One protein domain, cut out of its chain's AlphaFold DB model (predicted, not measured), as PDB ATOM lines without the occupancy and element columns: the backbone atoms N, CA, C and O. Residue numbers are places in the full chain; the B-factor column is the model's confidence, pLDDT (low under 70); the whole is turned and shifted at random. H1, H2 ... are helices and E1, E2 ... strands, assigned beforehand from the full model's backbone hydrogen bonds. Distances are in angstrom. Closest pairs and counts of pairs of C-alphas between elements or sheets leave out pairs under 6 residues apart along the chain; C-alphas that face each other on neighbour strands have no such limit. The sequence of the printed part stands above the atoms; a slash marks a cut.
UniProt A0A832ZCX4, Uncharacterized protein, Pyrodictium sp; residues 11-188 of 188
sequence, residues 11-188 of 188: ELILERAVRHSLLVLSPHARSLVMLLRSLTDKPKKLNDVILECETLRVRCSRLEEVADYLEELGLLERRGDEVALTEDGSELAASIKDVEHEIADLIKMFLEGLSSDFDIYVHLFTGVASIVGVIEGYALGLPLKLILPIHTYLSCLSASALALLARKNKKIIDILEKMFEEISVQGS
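This is residues 11 to 188 of the 188 residues of an uncharacterized protein of Pyrodictium sp (UniProt A0A832ZCX4). Three long helices, H5, H6 and H7, make an up-and-down bundle; H2 packs across H5 and H7, H3 packs on H2 away from the bundle, and H4 with a small strand hairpin, E1 and E2, lies near the end of the bundle where H5 begins. H1 and H2 cross the bundle on the side of H5 and H7, and H8 makes a corner with H7 at the other end, where residues 180 to 188 stick out. The 178 printed residues include eight named helices and two strands, in the order H1 H2 H3 H4 E1 E2 H5 H6 H7 H8; the sheet, E1 - E2, is antiparallel and the class is mostly helix. The whole is compact, with a radius of gyration of the C-alphas of 17.4 A, yet elongated, spanning 55 by 35 by 25 A.

E1 is residues 76 to 79 and E2 residues 82 to 85. H5, residues 87 to 111, is 35.8 A long and begins at C-alpha 87 (17.805, 10.813, 21.291). H6, residues 117 to 139, is 34.0 A long, with a kink of 29 degrees near residue 127. H7, residues 144 to 166, is 32.3 A long. H1, residues 11 to 24, begins at C-alpha 11 (46.301, 12.782, 17.946); H2 is residues 27 to 39, H3 46 to 55 and H4 63 to 72. H8, residues 170 to 186, is 24.9 A long and ends at C-alpha 186 (40.374, -20.164, 1.636).

In the hairpin E1 and E2, N 77 and O 84 are 2.9 A apart and N 79 and O 82 2.8 A, within hydrogen-bond range. The closest C-alphas of H4 and E1 are those of Leu 70 and Leu 76, 5.5 A. H2 touches H4 at Ser 31 and Leu 63, C-alphas 5.2 A apart, and H3 at Ser 38 and Val 49, 6.2 A. Residues 36 to 39 of H2 touch H5, about perpendicular at 89 degrees, closest at the C-alphas of Leu 36 and Ala 93, 5.1 A. H6 and H7 touch at a shallow tilt of 6 degrees, opposite ways, closest at the C-alphas of Gly 127 and Ser 155, 4.9 A. H1 touches H7 at a steep tilt of 44 degrees, closest at the C-alphas of Ser 21 and Cys 156, 4.9 A. H7 and H8 touch only at the corner, closest at the C-alphas of Ala 166 and Ile 172, 5.2 A. Every O i to N i+4 pair is within hydrogen-bond range in H1, H2, H3, H4, H5 and H8, against 15 of 19 in H6 and 17 of 19 in H7.

The C-alphas farthest apart, those of Gly 80 and Ser 188, are 60.0 A apart. The printed part has no cut and no long link. The pLDDT is under 70 at residues 123 to 141 and 183 to 188.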
ATOM      1  N   GLU A  11      47.239  11.737  18.352       89.31
ATOM      2  CA  GLU A  11      46.301  12.782  17.946       89.31
ATOM      3  C   GLU A  11      46.562  13.242  16.508       89.31
ATOM      4  O   GLU A  11      45.626  13.387  15.725       89.31
ATOM      5  N   LEU A  12      47.831  13.400  16.112       91.06
ATOM      6  CA  LEU A  12      48.172  13.814  14.750       91.06
ATOM      7  C   LEU A  12      47.834  12.734  13.708       91.06
ATOM      8  O   LEU A  12      47.479  13.064  12.572       91.06
ATOM      9  N   ILE A  13      47.981  11.451  14.050       91.19
ATOM     10  CA  ILE A  13      47.580  10.350  13.157       91.19
ATOM     11  C   ILE A  13      46.064  10.336  13.015       91.19
ATOM     12  O   ILE A  13      45.576  10.299  11.883       91.19
ATOM     13  N   LEU A  14      45.343  10.423  14.133       92.38
ATOM     14  CA  LEU A  14      43.886  10.421  14.148       92.38
ATOM     15  C   LEU A  14      43.320  11.610  13.365       92.38
ATOM     16  O   LEU A  14      42.514  11.410  12.462       92.38
ATOM     17  N   GLU A  15      43.805  12.830  13.613       94.62
ATOM     18  CA  GLU A  15      43.374  14.036  12.891       94.62
ATOM     19  C   GLU A  15      43.572  13.882  11.373       94.62
ATOM     20  O   GLU A  15      42.692  14.207  10.571       94.62
ATOM     21  N   ARG A  16      44.720  13.333  10.950       94.81
ATOM     22  CA  ARG A  16      44.999  13.081   9.528       94.81
ATOM     23  C   ARG A  16      44.090  12.012   8.939       94.81
ATOM     24  O   ARG A  16      43.672  12.173   7.791       94.81
ATOM     25  N   ALA A  17      43.819  10.945   9.686       94.00
ATOM     26  CA  ALA A  17      42.924   9.879   9.263       94.00
ATOM     27  C   ALA A  17      41.496  10.419   9.092       94.00
ATOM     28  O   ALA A  17      40.955  10.322   7.994       94.00
ATOM     29  N   VAL A  18      40.960  11.113  10.103       95.62
ATOM     30  CA  VAL A  18      39.660  11.808  10.064       95.62
ATOM     31  C   VAL A  18      39.568  12.725   8.849       95.62
ATOM     32  O   VAL A  18      38.623  12.636   8.062       95.62
ATOM     33  N   ARG A  19      40.576  13.580   8.644       96.88
ATOM     34  CA  ARG A  19      40.597  14.495   7.501       96.88
ATOM     35  C   ARG A  19      40.541  13.751   6.170       96.88
ATOM     36  O   ARG A  19      39.783  14.151   5.291       96.88
ATOM     37  N   HIS A  20      41.351  12.709   5.985       95.88
ATOM     38  CA  HIS A  20      41.336  11.933   4.745       95.88
ATOM     39  C   HIS A  20      39.976  11.279   4.509       95.88
ATOM     40  O   HIS A  20      39.438  11.414   3.412       95.88
ATOM     41  N   SER A  21      39.382  10.674   5.535       95.50
ATOM     42  CA  SER A  21      38.058  10.056   5.438       95.50
ATOM     43  C   SER A  21      36.985  11.046   5.019       95.50
ATOM     44  O   SER A  21      36.208  10.769   4.112       95.50
ATOM     45  N   LEU A  22      36.982  12.242   5.609       96.81
ATOM     46  CA  LEU A  22      36.046  13.302   5.239       96.81
ATOM     47  C   LEU A  22      36.263  13.798   3.804       96.81
ATOM     48  O   LEU A  22      35.296  14.130   3.115       96.81
ATOM     49  N   LEU A  23      37.509  13.867   3.327       96.56
ATOM     50  CA  LEU A  23      37.820  14.331   1.970       96.56
ATOM     51  C   LEU A  23      37.377  13.351   0.877       96.56
ATOM     52  O   LEU A  23      37.082  13.806  -0.227       96.56
ATOM     53  N   VAL A  24      37.288  12.054   1.181       94.81
ATOM     54  CA  VAL A  24      36.774  11.028   0.252       94.81
ATOM     55  C   VAL A  24      35.266  11.181   0.023       94.81
ATOM     56  O   VAL A  24      34.767  10.883  -1.061       94.81
ATOM     57  N   LEU A  25      34.532  11.682   1.019       94.94
ATOM     58  CA  LEU A  25      33.087  11.868   0.930       94.94
ATOM     59  C   LEU A  25      32.702  13.004  -0.025       94.94
ATOM     60  O   LEU A  25      33.395  14.022  -0.142       94.94
ATOM     61  N   SER A  26      31.522  12.872  -0.640       94.88
ATOM     62  CA  SER A  26      30.875  13.979  -1.349       94.88
ATOM     63  C   SER A  26      30.570  15.140  -0.386       94.88
ATOM     64  O   SER A  26      30.449  14.919   0.821       94.88
ATOM     65  N   PRO A  27      30.410  16.389  -0.868       95.06
ATOM     66  CA  PRO A  27      30.140  17.532   0.010       95.06
ATOM     67  C   PRO A  27      28.930  17.345   0.938       95.06
ATOM     68  O   PRO A  27      28.997  17.735   2.098       95.06
ATOM     69  N   HIS A  28      27.855  16.720   0.446       95.00
ATOM     70  CA  HIS A  28      26.651  16.442   1.234       95.00
ATOM     71  C   HIS A  28      26.924  15.377   2.312       95.00
ATOM     72  O   HIS A  28      26.702  15.622   3.494       95.00
ATOM     73  N   ALA A  29      27.510  14.236   1.931       95.62
ATOM     74  CA  ALA A  29      27.886  13.162   2.859       95.62
ATOM     75  C   ALA A  29      28.869  13.637   3.945       95.62
ATOM     76  O   ALA A  29      28.765  13.255   5.106       95.62
ATOM     77  N   ARG A  30      29.805  14.515   3.575       96.88
ATOM     78  CA  ARG A  30      30.757  15.119   4.506       96.88
ATOM     79  C   ARG A  30      30.074  16.023   5.525       96.88
ATOM     80  O   ARG A  30      30.373  15.910   6.707       96.88
ATOM     81  N   SER A  31      29.186  16.912   5.075       97.69
ATOM     82  CA  SER A  31      28.401  17.776   5.965       97.69
ATOM     83  C   SER A  31      27.561  16.954   6.947       97.69
ATOM     84  O   SER A  31      27.492  17.317   8.115       97.69
ATOM     85  N   LEU A  32      27.005  15.823   6.502       97.25
ATOM     86  CA  LEU A  32      26.236  14.898   7.344       97.25
ATOM     87  C   LEU A  32      27.086  14.308   8.459       97.25
ATOM     88  O   LEU A  32      26.740  14.437   9.631       97.25
ATOM     89  N   VAL A  33      28.220  13.708   8.101       96.75
ATOM     90  CA  VAL A  33      29.130  13.125   9.089       96.75
ATOM     91  C   VAL A  33      29.639  14.204  10.046       96.75
ATOM     92  O   VAL A  33      29.699  13.973  11.247       96.75
ATOM     93  N   MET A  34      29.960  15.397   9.540       97.38
ATOM     94  CA  MET A  34      30.416  16.499  10.387       97.38
ATOM     95  C   MET A  34      29.350  16.982  11.366       97.38
ATOM     96  O   MET A  34      29.688  17.196  12.520       97.38
ATOM     97  N   LEU A  35      28.082  17.096  10.966       97.56
ATOM     98  CA  LEU A  35      27.004  17.458  11.891       97.56
ATOM     99  C   LEU A  35      26.853  16.434  13.016       97.56
ATOM    100  O   LEU A  35      26.888  16.819  14.182       97.56
ATOM    101  N   LEU A  36      26.754  15.145  12.677       95.56
ATOM    102  CA  LEU A  36      26.625  14.082  13.678       95.56
ATOM    103  C   LEU A  36      27.810  14.100  14.651       95.56
ATOM    104  O   LEU A  36      27.614  14.153  15.860       95.56
ATOM    105  N   ARG A  37      29.041  14.163  14.130       95.06
ATOM    106  CA  ARG A  37      30.259  14.208  14.952       95.06
ATOM    107  C   ARG A  37      30.304  15.437  15.852       95.06
ATOM    108  O   ARG A  37      30.501  15.308  17.059       95.06
ATOM    109  N   SER A  38      30.114  16.622  15.279       96.81
ATOM    110  CA  SER A  38      30.251  17.890  15.991       96.81
ATOM    111  C   SER A  38      29.206  18.063  17.088       96.81
ATOM    112  O   SER A  38      29.504  18.707  18.092       96.81
ATOM    113  N   LEU A  39      28.007  17.506  16.934       97.25
ATOM    114  CA  LEU A  39      26.906  17.706  17.879       97.25
ATOM    115  C   LEU A  39      26.828  16.643  18.982       97.25
ATOM    116  O   LEU A  39      26.022  16.796  19.896       97.25
ATOM    117  N   THR A  40      27.688  15.616  18.943       93.62
ATOM    118  CA  THR A  40      27.691  14.506  19.915       93.62
ATOM    119  C   THR A  40      27.772  14.976  21.371       93.62
ATOM    120  O   THR A  40      27.128  14.403  22.242       93.62
ATOM    121  N   ASP A  41      28.567  16.014  21.653       91.12
ATOM    122  CA  ASP A  41      28.825  16.451  23.032       91.12
ATOM    123  C   ASP A  41      27.804  17.465  23.552       91.12
ATOM    124  O   ASP A  41      27.514  17.508  24.748       91.12
ATOM    125  N   LYS A  42      27.328  18.351  22.673       95.50
ATOM    126  CA  LYS A  42      26.433  19.454  23.029       95.50
ATOM    127  C   LYS A  42      25.815  20.105  21.787       95.50
ATOM    128  O   LYS A  42      26.418  20.037  20.713       95.50
ATOM    129  N   PRO A  43      24.689  20.823  21.956       97.75
ATOM    130  CA  PRO A  43      24.160  21.717  20.930       97.75
ATOM    131  C   PRO A  43      25.196  22.756  20.479       97.75
ATOM    132  O   PRO A  43      26.034  23.195  21.278       97.75
ATOM    133  N   LYS A  44      25.155  23.132  19.197       98.00
ATOM    134  CA  LYS A  44      26.062  24.128  18.597       98.00
ATOM    135  C   LYS A  44      25.352  24.953  17.538       98.00
ATOM    136  O   LYS A  44      24.395  24.492  16.917       98.00
ATOM    137  N   LYS A  45      25.876  26.143  17.248       98.06
ATOM    138  CA  LYS A  45      25.473  26.886  16.049       98.06
ATOM    139  C   LYS A  45      26.093  26.230  14.824       98.06
ATOM    140  O   LYS A  45      27.228  25.756  14.867       98.06
ATOM    141  N   LEU A  46      25.400  26.284  13.689       97.19
ATOM    142  CA  LEU A  46      25.932  25.762  12.425       97.19
ATOM    143  C   LEU A  46      27.265  26.424  12.032       97.19
ATOM    144  O   LEU A  46      28.149  25.760  11.498       97.19
ATOM    145  N   ASN A  47      27.463  27.699  12.381       96.81
ATOM    146  CA  ASN A  47      28.740  28.392  12.179       96.81
ATOM    147  C   ASN A  47      29.901  27.779  12.975       96.81
ATOM    148  O   ASN A  47      31.026  27.757  12.477       96.81
ATOM    149  N   ASP A  48      29.645  27.246  14.171       97.75
ATOM    150  CA  ASP A  48      30.682  26.585  14.969       97.75
ATOM    151  C   ASP A  48      31.089  25.257  14.314       97.75
ATOM    152  O   ASP A  48      32.273  24.938  14.216       97.75
ATOM    153  N   VAL A  49      30.121  24.523  13.755       97.44
ATOM    154  CA  VAL A  49      30.380  23.299  12.979       97.44
ATOM    155  C   VAL A  49      31.169  23.608  11.697       97.44
ATOM    156  O   VAL A  49      32.074  22.859  11.324       97.44
ATOM    157  N   ILE A  50      30.890  24.735  11.029       96.44
ATOM    158  CA  ILE A  50      31.687  25.202   9.880       96.44
ATOM    159  C   ILE A  50      33.140  25.454  10.300       96.44
ATOM    160  O   ILE A  50      34.056  25.003   9.609       96.44
ATOM    161  N   LEU A  51      33.363  26.112  11.439       96.88
ATOM    162  CA  LEU A  51      34.708  26.380  11.952       96.88
ATOM    163  C   LEU A  51      35.474  25.083  12.279       96.88
ATOM    164  O   LEU A  51      36.678  24.980  12.026       96.88
ATOM    165  N   GLU A  52      34.784  24.060  12.784       96.56
ATOM    166  CA  GLU A  52      35.364  22.728  12.996       96.56
ATOM    167  C   GLU A  52      35.767  22.061  11.671       96.56
ATOM    168  O   GLU A  52      36.872  21.516  11.561       96.56
ATOM    169  N   CYS A  53      34.934  22.169  10.629       96.25
ATOM    170  CA  CYS A  53      35.300  21.724   9.283       96.25
ATOM    171  C   CYS A  53      36.567  22.440   8.775       96.25
ATOM    172  O   CYS A  53      37.490  21.794   8.268       96.25
ATOM    173  N   GLU A  54      36.648  23.762   8.935       95.62
ATOM    174  CA  GLU A  54      37.803  24.561   8.507       95.62
ATOM    175  C   GLU A  54      39.083  24.203   9.271       95.62
ATOM    176  O   GLU A  54      40.150  24.090   8.659       95.62
ATOM    177  N   THR A  55      38.969  23.937  10.573       95.44
ATOM    178  CA  THR A  55      40.075  23.463  11.420       95.44
ATOM    179  C   THR A  55      40.636  22.141  10.893       95.44
ATOM    180  O   THR A  55      41.849  21.991  10.740       95.44
ATOM    181  N   LEU A  56      39.757  21.220  10.484       95.00
ATOM    182  CA  LEU A  56      40.128  19.964   9.820       95.00
ATOM    183  C   LEU A  56      40.567  20.151   8.357       95.00
ATOM    184  O   LEU A  56      40.960  19.188   7.697       95.00
ATOM    185  N   ARG A  57      40.546  21.383   7.832       96.31
ATOM    186  CA  ARG A  57      40.851  21.739   6.437       96.31
ATOM    187  C   ARG A  57      39.939  21.037   5.432       96.31
ATOM    188  O   ARG A  57      40.376  20.667   4.338       96.31
ATOM    189  N   VAL A  58      38.672  20.867   5.791       95.50
ATOM    190  CA  VAL A  58      37.629  20.327   4.916       95.50
ATOM    191  C   VAL A  58      36.517  21.353   4.713       95.50
ATOM    192  O   VAL A  58      36.261  22.196   5.563       95.50
ATOM    193  N   ARG A  59      35.844  21.312   3.558       93.69
ATOM    194  CA  ARG A  59      34.722  22.219   3.261       93.69
ATOM    195  C   ARG A  59      33.390  21.502   3.428       93.69
ATOM    196  O   ARG A  59      33.171  20.487   2.766       93.69
ATOM    197  N   CYS A  60      32.499  22.077   4.230       93.19
ATOM    198  CA  CYS A  60      31.156  21.567   4.518       93.19
ATOM    199  C   CYS A  60      30.082  22.500   3.938       93.19
ATOM    200  O   CYS A  60      29.261  23.059   4.654       93.19
ATOM    201  N   SER A  61      30.103  22.710   2.619       91.88
ATOM    202  CA  SER A  61      29.286  23.733   1.940       91.88
ATOM    203  C   SER A  61      27.780  23.444   1.892       91.88
ATOM    204  O   SER A  61      27.036  24.234   1.323       91.88
ATOM    205  N   ARG A  62      27.338  22.289   2.399       95.31
ATOM    206  CA  ARG A  62      25.943  21.828   2.378       95.31
ATOM    207  C   ARG A  62      25.366  21.682   3.786       95.31
ATOM    208  O   ARG A  62      24.417  20.939   3.972       95.31
ATOM    209  N   LEU A  63      25.970  22.340   4.780       95.69
ATOM    210  CA  LEU A  63      25.634  22.117   6.185       95.69
ATOM    211  C   LEU A  63      24.160  22.419   6.501       95.69
ATOM    212  O   LEU A  63      23.524  21.587   7.127       95.69
ATOM    213  N   GLU A  64      23.615  23.542   6.018       96.69
ATOM    214  CA  GLU A  64      22.205  23.914   6.241       96.69
ATOM    215  C   GLU A  64      21.243  22.885   5.631       96.69
ATOM    216  O   GLU A  64      20.426  22.311   6.334       96.69
ATOM    217  N   GLU A  65      21.425  22.568   4.344       97.12
ATOM    218  CA  GLU A  65      20.614  21.581   3.611       97.12
ATOM    219  C   GLU A  65      20.621  20.208   4.296       97.12
ATOM    220  O   GLU A  65      19.622  19.493   4.312       97.12
ATOM    221  N   VAL A  66      21.763  19.821   4.864       97.38
ATOM    222  CA  VAL A  66      21.893  18.556   5.583       97.38
ATOM    223  C   VAL A  66      21.288  18.631   6.984       97.38
ATOM    224  O   VAL A  66      20.734  17.635   7.438       97.38
ATOM    225  N   ALA A  67      21.374  19.775   7.666       97.62
ATOM    226  CA  ALA A  67      20.715  19.975   8.950       97.62
ATOM    227  C   ALA A  67      19.192  19.857   8.796       97.62
ATOM    228  O   ALA A  67      18.583  19.093   9.537       97.62
ATOM    229  N   ASP A  68      18.621  20.505   7.775       97.31
ATOM    230  CA  ASP A  68      17.198  20.392   7.429       97.31
ATOM    231  C   ASP A  68      16.816  18.934   7.139       97.31
ATOM    232  O   ASP A  68      15.837  18.414   7.663       97.31
ATOM    233  N   TYR A  69      17.636  18.227   6.358       96.12
ATOM    234  CA  TYR A  69      17.404  16.817   6.060       96.12
ATOM    235  C   TYR A  69      17.450  15.914   7.309       96.12
ATOM    236  O   TYR A  69      16.649  14.991   7.434       96.12
ATOM    237  N   LEU A  70      18.381  16.141   8.234       95.81
ATOM    238  CA  LEU A  70      18.459  15.371   9.480       95.81
ATOM    239  C   LEU A  70      17.318  15.728  10.451       95.81
ATOM    240  O   LEU A  70      16.871  14.855  11.194       95.81
ATOM    241  N   GLU A  71      16.821  16.965  10.416       96.56
ATOM    242  CA  GLU A  71      15.615  17.399  11.132       96.56
ATOM    243  C   GLU A  71      14.359  16.707  10.574       96.56
ATOM    244  O   GLU A  71      13.571  16.158  11.341       96.56
ATOM    245  N   GLU A  72      14.218  16.604   9.246       95.31
ATOM    246  CA  GLU A  72      13.140  15.836   8.594       95.31
ATOM    247  C   GLU A  72      13.145  14.348   8.980       95.31
ATOM    248  O   GLU A  72      12.094  13.705   9.001       95.31
ATOM    249  N   LEU A  73      14.322  13.793   9.280       92.31
ATOM    250  CA  LEU A  73      14.470  12.424   9.773       92.31
ATOM    251  C   LEU A  73      14.248  12.277  11.283       92.31
ATOM    252  O   LEU A  73      14.297  11.155  11.778       92.31
ATOM    253  N   GLY A  74      14.039  13.372  12.015       94.19
ATOM    254  CA  GLY A  74      13.903  13.354  13.471       94.19
ATOM    255  C   GLY A  74      15.211  13.089  14.222       94.19
ATOM    256  O   GLY A  74      15.167  12.729  15.393       94.19
ATOM    257  N   LEU A  75      16.370  13.260  13.577       94.25
ATOM    258  CA  LEU A  75      17.699  13.056  14.180       94.25
ATOM    259  C   LEU A  75      18.307  14.354  14.730       94.25
ATOM    260  O   LEU A  75      19.231  14.325  15.543       94.25
ATOM    261  N   LEU A  76      17.805  15.500  14.273       97.00
ATOM    262  CA  LEU A  76      18.169  16.824  14.763       97.00
ATOM    263  C   LEU A  76      16.923  17.608  15.165       97.00
ATOM    264  O   LEU A  76      15.840  17.404  14.627       97.00
ATOM    265  N   GLU A  77      17.119  18.564  16.063       97.62
ATOM    266  CA  GLU A  77      16.150  19.604  16.381       97.62
ATOM    267  C   GLU A  77      16.834  20.972  16.495       97.62
ATOM    268  O   GLU A  77      18.008  21.088  16.873       97.62
ATOM    269  N   ARG A  78      16.088  22.036  16.183       97.06
ATOM    270  CA  ARG A  78      16.550  23.421  16.325       97.06
ATOM    271  C   ARG A  78      16.119  23.994  17.673       97.06
ATOM    272  O   ARG A  78      14.934  24.047  17.999       97.06
ATOM    273  N   ARG A  79      17.088  24.478  18.451       94.25
ATOM    274  CA  ARG A  79      16.897  25.111  19.764       94.25
ATOM    275  C   ARG A  79      17.327  26.575  19.689       94.25
ATOM    276  O   ARG A  79      18.424  26.945  20.097       94.25
ATOM    277  N   GLY A  80      16.458  27.423  19.142       92.25
ATOM    278  CA  GLY A  80      16.804  28.821  18.868       92.25
ATOM    279  C   GLY A  80      17.749  28.926  17.671       92.25
ATOM    280  O   GLY A  80      17.362  28.565  16.563       92.25
ATOM    281  N   ASP A  81      18.965  29.433  17.882       94.12
ATOM    282  CA  ASP A  81      20.009  29.532  16.850       94.12
ATOM    283  C   ASP A  81      21.015  28.367  16.872       94.12
ATOM    284  O   ASP A  81      21.963  28.340  16.083       94.12
ATOM    285  N   GLU A  82      20.794  27.393  17.754       97.75
ATOM    286  CA  GLU A  82      21.582  26.170  17.861       97.75
ATOM    287  C   GLU A  82      20.834  24.974  17.263       97.75
ATOM    288  O   GLU A  82      19.603  24.911  17.257       97.75
ATOM    289  N   VAL A  83      21.600  23.996  16.792       97.88
ATOM    290  CA  VAL A  83      21.121  22.658  16.439       97.88
ATOM    291  C   VAL A  83      21.581  21.665  17.501       97.88
ATOM    292  O   VAL A  83      22.689  21.777  18.034       97.88
ATOM    293  N   ALA A  84      20.727  20.699  17.820       98.19
ATOM    294  CA  ALA A  84      20.989  19.634  18.780       98.19
ATOM    295  C   ALA A  84      20.569  18.285  18.192       98.19
ATOM    296  O   ALA A  84      19.618  18.224  17.418       98.19
ATOM    297  N   LEU A  85      21.263  17.211  18.572       97.19
ATOM    298  CA  LEU A  85      20.804  15.853  18.288       97.19
ATOM    299  C   LEU A  85      19.584  15.528  19.155       97.19
ATOM    300  O   LEU A  85      19.523  15.922  20.323       97.19
ATOM    301  N   THR A  86      18.626  14.818  18.567       96.38
ATOM    302  CA  THR A  86      17.578  14.111  19.315       96.38
ATOM    303  C   THR A  86      18.167  12.855  19.963       96.38
ATOM    304  O   THR A  86      19.344  12.559  19.780       96.38
ATOM    305  N   GLU A  87      17.365  12.091  20.708       91.75
ATOM    306  CA  GLU A  87      17.805  10.813  21.291       91.75
ATOM    307  C   GLU A  87      18.327   9.845  20.213       91.75
ATOM    308  O   GLU A  87      19.484   9.432  20.272       91.75
ATOM    309  N   ASP A  88      17.542   9.615  19.155       88.31
ATOM    310  CA  ASP A  88      17.927   8.763  18.020       88.31
ATOM    311  C   ASP A  88      19.182   9.289  17.298       88.31
ATOM    312  O   ASP A  88      20.081   8.534  16.911       88.31
ATOM    313  N   GLY A  89      19.278  10.613  17.129       90.75
ATOM    314  CA  GLY A  89      20.463  11.253  16.560       90.75
ATOM    315  C   GLY A  89      21.707  11.066  17.430       90.75
ATOM    316  O   GLY A  89      22.803  10.845  16.907       90.75
ATOM    317  N   SER A  90      21.544  11.130  18.752       91.44
ATOM    318  CA  SER A  90      22.608  10.934  19.733       91.44
ATOM    319  C   SER A  90      23.115   9.497  19.755       91.44
ATOM    320  O   SER A  90      24.330   9.317  19.792       91.44
ATOM    321  N   GLU A  91      22.247   8.487  19.669       86.56
ATOM    322  CA  GLU A  91      22.669   7.079  19.580       86.56
ATOM    323  C   GLU A  91      23.513   6.816  18.324       86.56
ATOM    324  O   GLU A  91      24.582   6.191  18.376       86.56
ATOM    325  N   LEU A  92      23.079   7.366  17.185       86.06
ATOM    326  CA  LEU A  92      23.814   7.252  15.929       86.06
ATOM    327  C   LEU A  92      25.174   7.963  15.995       86.06
ATOM    328  O   LEU A  92      26.189   7.414  15.558       86.06
ATOM    329  N   ALA A  93      25.213   9.180  16.537       90.56
ATOM    330  CA  ALA A  93      26.447   9.945  16.687       90.56
ATOM    331  C   ALA A  93      27.419   9.298  17.690       90.56
ATOM    332  O   ALA A  93      28.625   9.260  17.434       90.56
ATOM    333  N   ALA A  94      26.903   8.735  18.787       86.38
ATOM    334  CA  ALA A  94      27.688   7.994  19.769       86.38
ATOM    335  C   ALA A  94      28.392   6.798  19.121       86.38
ATOM    336  O   ALA A  94      29.598   6.651  19.279       86.38
ATOM    337  N   SER A  95      27.691   6.049  18.266       83.81
ATOM    338  CA  SER A  95      28.279   4.921  17.530       83.81
ATOM    339  C   SER A  95      29.467   5.338  16.646       83.81
ATOM    340  O   SER A  95      30.458   4.618  16.536       83.81
ATOM    341  N   ILE A  96      29.409   6.524  16.024       88.62
ATOM    342  CA  ILE A  96      30.542   7.075  15.256       88.62
ATOM    343  C   ILE A  96      31.709   7.404  16.193       88.62
ATOM    344  O   ILE A  96      32.866   7.107  15.883       88.62
ATOM    345  N   LYS A  97      31.405   8.034  17.331       87.75
ATOM    346  CA  LYS A  97      32.396   8.461  18.317       87.75
ATOM    347  C   LYS A  97      33.086   7.276  18.992       87.75
ATOM    348  O   LYS A  97      34.289   7.368  19.230       87.75
ATOM    349  N   ASP A  98      32.372   6.187  19.247       85.31
ATOM    350  CA  ASP A  98      32.929   4.961  19.820       85.31
ATOM    351  C   ASP A  98      33.986   4.371  18.885       85.31
ATOM    352  O   ASP A  98      35.128   4.181  19.294       85.31
ATOM    353  N   VAL A  99      33.680   4.236  17.590       84.75
ATOM    354  CA  VAL A  99      34.663   3.760  16.599       84.75
ATOM    355  C   VAL A  99      35.867   4.706  16.491       84.75
ATOM    356  O   VAL A  99      37.005   4.254  16.354       84.75
ATOM    357  N   GLU A 100      35.659   6.023  16.571       88.06
ATOM    358  CA  GLU A 100      36.769   6.986  16.617       88.06
ATOM    359  C   GLU A 100      37.667   6.803  17.845       88.06
ATOM    360  O   GLU A 100      38.890   6.898  17.708       88.06
ATOM    361  N   HIS A 101      37.086   6.520  19.017       88.12
ATOM    362  CA  HIS A 101      37.838   6.239  20.242       88.12
ATOM    363  C   HIS A 101      38.619   4.937  20.129       88.12
ATOM    364  O   HIS A 101      39.814   4.933  20.409       88.12
ATOM    365  N   GLU A 102      37.995   3.863  19.643       85.94
ATOM    366  CA  GLU A 102      38.685   2.586  19.473       85.94
ATOM    367  C   GLU A 102      39.887   2.734  18.517       85.94
ATOM    368  O   GLU A 102      40.975   2.221  18.780       85.94
ATOM    369  N   ILE A 103      39.740   3.491  17.422       86.75
ATOM    370  CA  ILE A 103      40.849   3.766  16.494       86.75
ATOM    371  C   ILE A 103      41.938   4.619  17.159       86.75
ATOM    372  O   ILE A 103      43.127   4.392  16.920       86.75
ATOM    373  N   ALA A 104      41.565   5.598  17.984       89.19
ATOM    374  CA  ALA A 104      42.521   6.401  18.742       89.19
ATOM    375  C   ALA A 104      43.338   5.534  19.715       89.19
ATOM    376  O   ALA A 104      44.569   5.644  19.759       89.19
ATOM    377  N   ASP A 105      42.665   4.636  20.433       87.25
ATOM    378  CA  ASP A 105      43.284   3.701  21.368       87.25
ATOM    379  C   ASP A 105      44.214   2.727  20.642       87.25
ATOM    380  O   ASP A 105      45.348   2.532  21.082       87.25
ATOM    381  N   LEU A 106      43.818   2.205  19.475       84.94
ATOM    382  CA  LEU A 106      44.701   1.395  18.632       84.94
ATOM    383  C   LEU A 106      45.973   2.138  18.254       84.94
ATOM    384  O   LEU A 106      47.073   1.606  18.403       84.94
ATOM    385  N   ILE A 107      45.828   3.361  17.737       87.25
ATOM    386  CA  ILE A 107      46.963   4.193  17.337       87.25
ATOM    387  C   ILE A 107      47.910   4.356  18.527       87.25
ATOM    388  O   ILE A 107      49.120   4.190  18.372       87.25
ATOM    389  N   LYS A 108      47.370   4.652  19.713       87.31
ATOM    390  CA  LYS A 108      48.155   4.832  20.932       87.31
ATOM    391  C   LYS A 108      48.869   3.546  21.347       87.31
ATOM    392  O   LYS A 108      50.093   3.559  21.466       87.31
ATOM    393  N   MET A 109      48.142   2.435  21.482       84.75
ATOM    394  CA  MET A 109      48.715   1.124  21.816       84.75
ATOM    395  C   MET A 109      49.817   0.729  20.834       84.75
ATOM    396  O   MET A 109      50.848   0.184  21.227       84.75
ATOM    397  N   PHE A 110      49.630   1.035  19.552       83.81
ATOM    398  CA  PHE A 110      50.607   0.743  18.519       83.81
ATOM    399  C   PHE A 110      51.882   1.580  18.659       83.81
ATOM    400  O   PHE A 110      52.990   1.046  18.577       83.81
ATOM    401  N   LEU A 111      51.742   2.890  18.879       83.12
ATOM    402  CA  LEU A 111      52.879   3.790  19.088       83.12
ATOM    403  C   LEU A 111      53.652   3.456  20.372       83.12
ATOM    404  O   LEU A 111      54.871   3.621  20.404       83.12
ATOM    405  N   GLU A 112      52.967   2.946  21.395       85.31
ATOM    406  CA  GLU A 112      53.559   2.486  22.657       85.31
ATOM    407  C   GLU A 112      54.150   1.064  22.564       85.31
ATOM    408  O   GLU A 112      54.799   0.600  23.501       85.31
ATOM    409  N   GLY A 113      53.969   0.366  21.434       81.94
ATOM    410  CA  GLY A 113      54.454  -1.003  21.232       81.94
ATOM    411  C   GLY A 113      53.691  -2.063  22.035       81.94
ATOM    412  O   GLY A 113      54.197  -3.168  22.220       81.94
ATOM    413  N   LEU A 114      52.491  -1.727  22.510       81.25
ATOM    414  CA  LEU A 114      51.616  -2.585  23.311       81.25
ATOM    415  C   LEU A 114      50.617  -3.380  22.459       81.25
ATOM    416  O   LEU A 114      50.015  -4.326  22.956       81.25
ATOM    417  N   SER A 115      50.448  -3.021  21.184       77.62
ATOM    418  CA  SER A 115      49.506  -3.683  20.278       77.62
ATOM    419  C   SER A 115      49.952  -5.099  19.891       77.62
ATOM    420  O   SER A 115      51.073  -5.304  19.396       77.62
ATOM    421  N   SER A 116      49.039  -6.055  20.011       78.75
ATOM    422  CA  SER A 116      49.146  -7.386  19.424       78.75
ATOM    423  C   SER A 116      48.742  -7.384  17.943       78.75
ATOM    424  O   SER A 116      48.136  -6.442  17.436       78.75
ATOM    425  N   ASP A 117      49.082  -8.459  17.229       73.50
ATOM    426  CA  ASP A 117      48.637  -8.645  15.844       73.50
ATOM    427  C   ASP A 117      47.105  -8.742  15.804       73.50
ATOM    428  O   ASP A 117      46.473  -8.141  14.942       73.50
ATOM    429  N   PHE A 118      46.515  -9.422  16.795       76.81
ATOM    430  CA  PHE A 118      45.071  -9.588  16.957       76.81
ATOM    431  C   PHE A 118      44.325  -8.251  17.050       76.81
ATOM    432  O   PHE A 118      43.276  -8.113  16.429       76.81
ATOM    433  N   ASP A 119      44.888  -7.247  17.726       73.12
ATOM    434  CA  ASP A 119      44.270  -5.916  17.815       73.12
ATOM    435  C   ASP A 119      44.130  -5.278  16.421       73.12
ATOM    436  O   ASP A 119      43.104  -4.686  16.092       73.12
ATOM    437  N   ILE A 120      45.123  -5.471  15.547       71.88
ATOM    438  CA  ILE A 120      45.084  -4.982  14.161       71.88
ATOM    439  C   ILE A 120      44.029  -5.739  13.343       71.88
ATOM    440  O   ILE A 120      43.298  -5.115  12.570       71.88
ATOM    441  N   TYR A 121      43.911  -7.060  13.532       70.94
ATOM    442  CA  TYR A 121      42.860  -7.865  12.899       70.94
ATOM    443  C   TYR A 121      41.466  -7.381  13.306       70.94
ATOM    444  O   TYR A 121      40.654  -7.087  12.430       70.94
ATOM    445  N   VAL A 122      41.192  -7.260  14.609       71.12
ATOM    446  CA  VAL A 122      39.884  -6.823  15.126       71.12
ATOM    447  C   VAL A 122      39.474  -5.496  14.494       71.12
ATOM    448  O   VAL A 122      38.368  -5.396  13.972       71.12
ATOM    449  N   HIS A 123      40.383  -4.525  14.410       68.69
ATOM    450  CA  HIS A 123      40.086  -3.227  13.804       68.69
ATOM    451  C   HIS A 123      39.808  -3.253  12.303       68.69
ATOM    452  O   HIS A 123      38.955  -2.504  11.817       68.69
ATOM    453  N   LEU A 124      40.497  -4.112  11.550       66.19
ATOM    454  CA  LEU A 124      40.179  -4.334  10.138       66.19
ATOM    455  C   LEU A 124      38.771  -4.917   9.975       66.19
ATOM    456  O   LEU A 124      38.051  -4.544   9.046       66.19
ATOM    457  N   PHE A 125      38.353  -5.773  10.910       67.25
ATOM    458  CA  PHE A 125      36.999  -6.310  10.954       67.25
ATOM    459  C   PHE A 125      35.966  -5.311  11.484       67.25
ATOM    460  O   PHE A 125      34.828  -5.394  11.040       67.25
ATOM    461  N   THR A 126      36.312  -4.328  12.322       64.62
ATOM    462  CA  THR A 126      35.376  -3.282  12.790       64.62
ATOM    463  C   THR A 126      34.777  -2.490  11.623       64.62
ATOM    464  O   THR A 126      33.569  -2.248  11.578       64.62
ATOM    465  N   GLY A 127      35.583  -2.166  10.603       59.91
ATOM    466  CA  GLY A 127      35.082  -1.556   9.364       59.91
ATOM    467  C   GLY A 127      34.071  -2.443   8.625       59.91
ATOM    468  O   GLY A 127      33.075  -1.945   8.101       59.91
ATOM    469  N   VAL A 128      34.265  -3.764   8.645       54.62
ATOM    470  CA  VAL A 128      33.338  -4.753   8.067       54.62
ATOM    471  C   VAL A 128      32.101  -4.956   8.952       54.62
ATOM    472  O   VAL A 128      30.992  -5.033   8.437       54.62
ATOM    473  N   ALA A 129      32.244  -4.965  10.276       58.75
ATOM    474  CA  ALA A 129      31.136  -5.033  11.226       58.75
ATOM    475  C   ALA A 129      30.215  -3.810  11.098       58.75
ATOM    476  O   ALA A 129      28.998  -3.942  11.207       58.75
ATOM    477  N   SER A 130      30.763  -2.643  10.732       60.03
ATOM    478  CA  SER A 130      29.946  -1.469  10.407       60.03
ATOM    479  C   SER A 130      28.985  -1.717   9.228       60.03
ATOM    480  O   SER A 130      27.904  -1.140   9.211       60.03
ATOM    481  N   ILE A 131      29.311  -2.624   8.288       56.59
ATOM    482  CA  ILE A 131      28.409  -3.064   7.199       56.59
ATOM    483  C   ILE A 131      27.259  -3.915   7.747       56.59
ATOM    484  O   ILE A 131      26.137  -3.821   7.257       56.59
ATOM    485  N   VAL A 132      27.505  -4.728   8.775       53.59
ATOM    486  CA  VAL A 132      26.438  -5.488   9.444       53.59
ATOM    487  C   VAL A 132      25.472  -4.521  10.128       53.59
ATOM    488  O   VAL A 132      24.268  -4.613   9.904       53.59
ATOM    489  N   GLY A 133      25.998  -3.501  10.812       56.97
ATOM    490  CA  GLY A 133      25.193  -2.402  11.355       56.97
ATOM    491  C   GLY A 133      24.440  -1.603  10.283       56.97
ATOM    492  O   GLY A 133      23.309  -1.186  10.512       56.97
ATOM    493  N   VAL A 134      24.998  -1.440   9.074       56.44
ATOM    494  CA  VAL A 134      24.285  -0.849   7.920       56.44
ATOM    495  C   VAL A 134      23.072  -1.686   7.511       56.44
ATOM    496  O   VAL A 134      22.013  -1.135   7.206       56.44
ATOM    497  N   ILE A 135      23.225  -3.010   7.492       51.62
ATOM    498  CA  ILE A 135      22.160  -3.955   7.131       51.62
ATOM    499  C   ILE A 135      21.078  -3.984   8.220       51.62
ATOM    500  O   ILE A 135      19.890  -3.993   7.900       51.62
ATOM    501  N   GLU A 136      21.460  -3.936   9.495       54.62
ATOM    502  CA  GLU A 136      20.519  -3.858  10.619       54.62
ATOM    503  C   GLU A 136      19.814  -2.493  10.689       54.62
ATOM    504  O   GLU A 136      18.600  -2.435  10.866       54.62
ATOM    505  N   GLY A 137      20.519  -1.388  10.433       57.66
ATOM    506  CA  GLY A 137      19.931  -0.047  10.342       57.66
ATOM    507  C   GLY A 137      18.925   0.097   9.195       57.66
ATOM    508  O   GLY A 137      17.936   0.822   9.320       57.66
ATOM    509  N   TYR A 138      19.110  -0.647   8.100       52.78
ATOM    510  CA  TYR A 138      18.091  -0.779   7.055       52.78
ATOM    511  C   TYR A 138      16.823  -1.478   7.575       52.78
ATOM    512  O   TYR A 138      15.715  -1.080   7.214       52.78
ATOM    513  N   ALA A 139      16.957  -2.461   8.472       52.25
ATOM    514  CA  ALA A 139      15.816  -3.088   9.143       52.25
ATOM    515  C   ALA A 139      15.090  -2.126  10.109       52.25
ATOM    516  O   ALA A 139      13.890  -2.281  10.327       52.25
ATOM    517  N   LEU A 140      15.786  -1.101  10.613       58.00
ATOM    518  CA  LEU A 140      15.222  -0.006  11.414       58.00
ATOM    519  C   LEU A 140      14.593   1.122  10.566       58.00
ATOM    520  O   LEU A 140      14.091   2.098  11.114       58.00
ATOM    521  N   GLY A 141      14.590   1.004   9.231       67.38
ATOM    522  CA  GLY A 141      13.935   1.962   8.334       67.38
ATOM    523  C   GLY A 141      14.735   3.237   8.044       67.38
ATOM    524  O   GLY A 141      14.203   4.162   7.427       67.38
ATOM    525  N   LEU A 142      16.012   3.297   8.434       74.56
ATOM    526  CA  LEU A 142      16.870   4.434   8.112       74.56
ATOM    527  C   LEU A 142      17.210   4.460   6.609       74.56
ATOM    528  O   LEU A 142      17.494   3.424   5.998       74.56
ATOM    529  N   PRO A 143      17.220   5.642   5.969       82.75
ATOM    530  CA  PRO A 143      17.461   5.727   4.538       82.75
ATOM    531  C   PRO A 143      18.935   5.456   4.207       82.75
ATOM    532  O   PRO A 143      19.840   5.992   4.842       82.75
ATOM    533  N   LEU A 144      19.204   4.721   3.123       81.00
ATOM    534  CA  LEU A 144      20.575   4.431   2.662       81.00
ATOM    535  C   LEU A 144      21.432   5.693   2.456       81.00
ATOM    536  O   LEU A 144      22.645   5.657   2.651       81.00
ATOM    537  N   LYS A 145      20.802   6.823   2.102       85.94
ATOM    538  CA  LYS A 145      21.465   8.133   1.976       85.94
ATOM    539  C   LYS A 145      22.034   8.678   3.299       85.94
ATOM    540  O   LYS A 145      22.900   9.540   3.239       85.94
ATOM    541  N   LEU A 146      21.587   8.183   4.455       87.31
ATOM    542  CA  LEU A 146      22.179   8.441   5.774       87.31
ATOM    543  C   LEU A 146      23.282   7.423   6.093       87.31
ATOM    544  O   LEU A 146      24.381   7.794   6.498       87.31
ATOM    545  N   ILE A 147      22.992   6.143   5.865       84.88
ATOM    546  CA  ILE A 147      23.836   5.041   6.329       84.88
ATOM    547  C   ILE A 147      25.146   4.931   5.526       84.88
ATOM    548  O   ILE A 147      26.226   4.775   6.099       84.88
ATOM    549  N   LEU A 148      25.081   5.045   4.195       86.31
ATOM    550  CA  LEU A 148      26.252   4.881   3.324       86.31
ATOM    551  C   LEU A 148      27.362   5.916   3.594       86.31
ATOM    552  O   LEU A 148      28.527   5.511   3.648       86.31
ATOM    553  N   PRO A 149      27.067   7.220   3.793       91.75
ATOM    554  CA  PRO A 149      28.063   8.196   4.237       91.75
ATOM    555  C   PRO A 149      28.808   7.804   5.513       91.75
ATOM    556  O   PRO A 149      30.035   7.900   5.546       91.75
ATOM    557  N   ILE A 150      28.081   7.342   6.534       90.44
ATOM    558  CA  ILE A 150      28.647   6.968   7.835       90.44
ATOM    559  C   ILE A 150      29.566   5.758   7.670       90.44
ATOM    560  O   ILE A 150      30.731   5.805   8.058       90.44
ATOM    561  N   HIS A 151      29.093   4.711   6.996       87.19
ATOM    562  CA  HIS A 151      29.906   3.527   6.720       87.19
ATOM    563  C   HIS A 151      31.173   3.853   5.915       87.19
ATOM    564  O   HIS A 151      32.271   3.404   6.254       87.19
ATOM    565  N   THR A 152      31.036   4.670   4.865       89.50
ATOM    566  CA  THR A 152      32.173   5.092   4.033       89.50
ATOM    567  C   THR A 152      33.198   5.847   4.874       89.50
ATOM    568  O   THR A 152      34.395   5.583   4.777       89.50
ATOM    569  N   TYR A 153      32.734   6.752   5.740       92.94
ATOM    570  CA  TYR A 153      33.592   7.493   6.654       92.94
ATOM    571  C   TYR A 153      34.387   6.570   7.587       92.94
ATOM    572  O   TYR A 153      35.616   6.664   7.618       92.94
ATOM    573  N   LEU A 154      33.711   5.660   8.294       89.69
ATOM    574  CA  LEU A 154      34.333   4.751   9.265       89.69
ATOM    575  C   LEU A 154      35.325   3.783   8.601       89.69
ATOM    576  O   LEU A 154      36.428   3.552   9.107       89.69
ATOM    577  N   SER A 155      34.976   3.276   7.417       87.06
ATOM    578  CA  SER A 155      35.854   2.406   6.629       87.06
ATOM    579  C   SER A 155      37.109   3.143   6.174       87.06
ATOM    580  O   SER A 155      38.229   2.657   6.351       87.06
ATOM    581  N   CYS A 156      36.949   4.360   5.641       90.12
ATOM    582  CA  CYS A 156      38.083   5.192   5.255       90.12
ATOM    583  C   CYS A 156      38.929   5.616   6.459       90.12
ATOM    584  O   CYS A 156      40.142   5.761   6.305       90.12
ATOM    585  N   LEU A 157      38.325   5.802   7.637       91.19
ATOM    586  CA  LEU A 157      39.028   6.186   8.863       91.19
ATOM    587  C   LEU A 157      39.965   5.074   9.310       91.19
ATOM    588  O   LEU A 157      41.164   5.316   9.457       91.19
ATOM    589  N   SER A 158      39.438   3.856   9.400       87.44
ATOM    590  CA  SER A 158      40.206   2.656   9.741       87.44
ATOM    591  C   SER A 158      41.354   2.437   8.752       87.44
ATOM    592  O   SER A 158      42.520   2.338   9.143       87.44
ATOM    593  N   ALA A 159      41.054   2.467   7.448       86.56
ATOM    594  CA  ALA A 159      42.058   2.290   6.402       86.56
ATOM    595  C   ALA A 159      43.134   3.389   6.424       86.56
ATOM    596  O   ALA A 159      44.326   3.106   6.281       86.56
ATOM    597  N   SER A 160      42.738   4.649   6.633       90.75
ATOM    598  CA  SER A 160      43.671   5.779   6.685       90.75
ATOM    599  C   SER A 160      44.574   5.717   7.912       90.75
ATOM    600  O   SER A 160      45.772   5.979   7.785       90.75
ATOM    601  N   ALA A 161      44.037   5.353   9.080       90.00
ATOM    602  CA  ALA A 161      44.812   5.183  10.305       90.00
ATOM    603  C   ALA A 161      45.874   4.087  10.133       90.00
ATOM    604  O   ALA A 161      47.064   4.343  10.333       90.00
ATOM    605  N   LEU A 162      45.477   2.908   9.645       85.94
ATOM    606  CA  LEU A 162      46.397   1.798   9.387       85.94
ATOM    607  C   LEU A 162      47.450   2.150   8.337       85.94
ATOM    608  O   LEU A 162      48.632   1.883   8.545       85.94
ATOM    609  N   ALA A 163      47.071   2.816   7.244       86.81
ATOM    610  CA  ALA A 163      48.021   3.254   6.225       86.81
ATOM    611  C   ALA A 163      49.050   4.260   6.774       86.81
ATOM    612  O   ALA A 163      50.219   4.246   6.377       86.81
ATOM    613  N   LEU A 164      48.639   5.147   7.686       88.75
ATOM    614  CA  LEU A 164      49.542   6.089   8.347       88.75
ATOM    615  C   LEU A 164      50.489   5.380   9.323       88.75
ATOM    616  O   LEU A 164      51.679   5.707   9.338       88.75
ATOM    617  N   LEU A 165      49.997   4.399  10.081       85.88
ATOM    618  CA  LEU A 165      50.806   3.587  10.994       85.88
ATOM    619  C   LEU A 165      51.783   2.666  10.238       85.88
ATOM    620  O   LEU A 165      52.956   2.573  10.605       85.88
ATOM    621  N   ALA A 166      51.358   2.063   9.124       84.75
ATOM    622  CA  ALA A 166      52.175   1.195   8.270       84.75
ATOM    623  C   ALA A 166      53.430   1.896   7.726       84.75
ATOM    624  O   ALA A 166      54.491   1.290   7.596       84.75
ATOM    625  N   ARG A 167      53.357   3.213   7.483       82.38
ATOM    626  CA  ARG A 167      54.525   4.028   7.094       82.38
ATOM    627  C   ARG A 167      55.594   4.122   8.185       82.38
ATOM    628  O   ARG A 167      56.709   4.558   7.899       82.38
ATOM    629  N   LYS A 168      55.247   3.803   9.431       76.62
ATOM    630  CA  LYS A 168      56.131   3.885  10.598       76.62
ATOM    631  C   LYS A 168      56.577   2.526  11.100       76.62
ATOM    632  O   LYS A 168      57.642   2.444  11.704       76.62
ATOM    633  N   ASN A 169      55.808   1.480  10.832       75.81
ATOM    634  CA  ASN A 169      56.120   0.147  11.305       75.81
ATOM    635  C   ASN A 169      55.729  -0.898  10.259       75.81
ATOM    636  O   ASN A 169      54.550  -1.121   9.975       75.81
ATOM    637  N   LYS A 170      56.757  -1.561   9.724       81.31
ATOM    638  CA  LYS A 170      56.619  -2.597   8.702       81.31
ATOM    639  C   LYS A 170      55.767  -3.780   9.177       81.31
ATOM    640  O   LYS A 170      55.094  -4.382   8.354       81.31
ATOM    641  N   LYS A 171      55.689  -4.030  10.489       79.00
ATOM    642  CA  LYS A 171      54.862  -5.091  11.074       79.00
ATOM    643  C   LYS A 171      53.397  -5.019  10.625       79.00
ATOM    644  O   LYS A 171      52.788  -6.055  10.415       79.00
ATOM    645  N   ILE A 172      52.839  -3.818  10.432       78.12
ATOM    646  CA  ILE A 172      51.466  -3.676   9.917       78.12
ATOM    647  C   ILE A 172      51.372  -4.163   8.475       78.12
ATOM    648  O   ILE A 172      50.419  -4.847   8.136       78.12
ATOM    649  N   ILE A 173      52.350  -3.821   7.635       79.75
ATOM    650  CA  ILE A 173      52.396  -4.293   6.248       79.75
ATOM    651  C   ILE A 173      52.472  -5.819   6.242       79.75
ATOM    652  O   ILE A 173      51.667  -6.448   5.572       79.75
ATOM    653  N   ASP A 174      53.351  -6.398   7.063       82.06
ATOM    654  CA  ASP A 174      53.516  -7.849   7.154       82.06
ATOM    655  C   ASP A 174      52.220  -8.552   7.632       82.06
ATOM    656  O   ASP A 174      51.885  -9.632   7.151       82.06
ATOM    657  N   ILE A 175      51.465  -7.952   8.565       78.25
ATOM    658  CA  ILE A 175      50.157  -8.473   9.012       78.25
ATOM    659  C   ILE A 175      49.114  -8.374   7.894       78.25
ATOM    660  O   ILE A 175      48.399  -9.341   7.636       78.25
ATOM    661  N   LEU A 176      49.040  -7.231   7.207       75.81
ATOM    662  CA  LEU A 176      48.117  -7.035   6.087       75.81
ATOM    663  C   LEU A 176      48.405  -8.021   4.946       75.81
ATOM    664  O   LEU A 176      47.475  -8.599   4.395       75.81
ATOM    665  N   GLU A 177      49.676  -8.245   4.609       81.50
ATOM    666  CA  GLU A 177      50.090  -9.215   3.586       81.50
ATOM    667  C   GLU A 177      49.672 -10.644   3.963       81.50
ATOM    668  O   GLU A 177      49.030 -11.315   3.154       81.50
ATOM    669  N   LYS A 178      49.920 -11.073   5.211       80.38
ATOM    670  CA  LYS A 178      49.470 -12.388   5.710       80.38
ATOM    671  C   LYS A 178      47.957 -12.572   5.614       80.38
ATOM    672  O   LYS A 178      47.495 -13.632   5.201       80.38
ATOM    673  N   MET A 179      47.180 -11.540   5.946       74.12
ATOM    674  CA  MET A 179      45.720 -11.572   5.802       74.12
ATOM    675  C   MET A 179      45.279 -11.826   4.362       74.12
ATOM    676  O   MET A 179      44.380 -12.633   4.123       74.12
ATOM    677  N   PHE A 180      45.895 -11.140   3.397       73.31
ATOM    678  CA  PHE A 180      45.565 -11.324   1.983       73.31
ATOM    679  C   PHE A 180      45.898 -12.736   1.495       73.31
ATOM    680  O   PHE A 180      45.107 -13.325   0.753       73.31
ATOM    681  N   GLU A 181      47.028 -13.292   1.932       79.19
ATOM    682  CA  GLU A 181      47.413 -14.669   1.614       79.19
ATOM    683  C   GLU A 181      46.396 -15.677   2.171       79.19
ATOM    684  O   GLU A 181      45.885 -16.507   1.416       79.19
ATOM    685  N   GLU A 182      46.010 -15.567   3.445       72.31
ATOM    686  CA  GLU A 182      45.047 -16.477   4.088       72.31
ATOM    687  C   GLU A 182      43.661 -16.456   3.420       72.31
ATOM    688  O   GLU A 182      43.066 -17.512   3.188       72.31
ATOM    689  N   ILE A 183      43.166 -15.272   3.036       64.62
ATOM    690  CA  ILE A 183      41.886 -15.123   2.321       64.62
ATOM    691  C   ILE A 183      41.956 -15.767   0.930       64.62
ATOM    692  O   ILE A 183      41.007 -16.421   0.495       64.62
ATOM    693  N   SER A 184      43.080 -15.606   0.225       60.28
ATOM    694  CA  SER A 184      43.256 -16.162  -1.123       60.28
ATOM    695  C   SER A 184      43.281 -17.697  -1.139       60.28
ATOM    696  O   SER A 184      42.758 -18.312  -2.068       60.28
ATOM    697  N   VAL A 185      43.812 -18.313  -0.078       63.25
ATOM    698  CA  VAL A 185      43.888 -19.774   0.083       63.25
ATOM    699  C   VAL A 185      42.542 -20.381   0.486       63.25
ATOM    700  O   VAL A 185      42.243 -21.498   0.084       63.25
ATOM    701  N   GLN A 186      41.704 -19.669   1.246       55.19
ATOM    702  CA  GLN A 186      40.374 -20.164   1.636       55.19
ATOM    703  C   GLN A 186      39.299 -19.987   0.549       55.19
ATOM    704  O   GLN A 186      38.251 -20.626   0.616       55.19
ATOM    705  N   GLY A 187      39.535 -19.109  -0.431       50.47
ATOM    706  CA  GLY A 187      38.633 -18.865  -1.561       50.47
ATOM    707  C   GLY A 187      38.905 -19.709  -2.813       50.47
ATOM    708  O   GLY A 187      38.248 -19.476  -3.830       50.47
ATOM    709  N   SER A 188      39.872 -20.636  -2.766       46.84
ATOM    710  CA  SER A 188      40.219 -21.578  -3.849       46.84
ATOM    711  C   SER A 188      39.905 -23.026  -3.476       46.84
ATOM    712  O   SER A 188      39.628 -23.799  -4.420       46.84
TER     713      SER A 188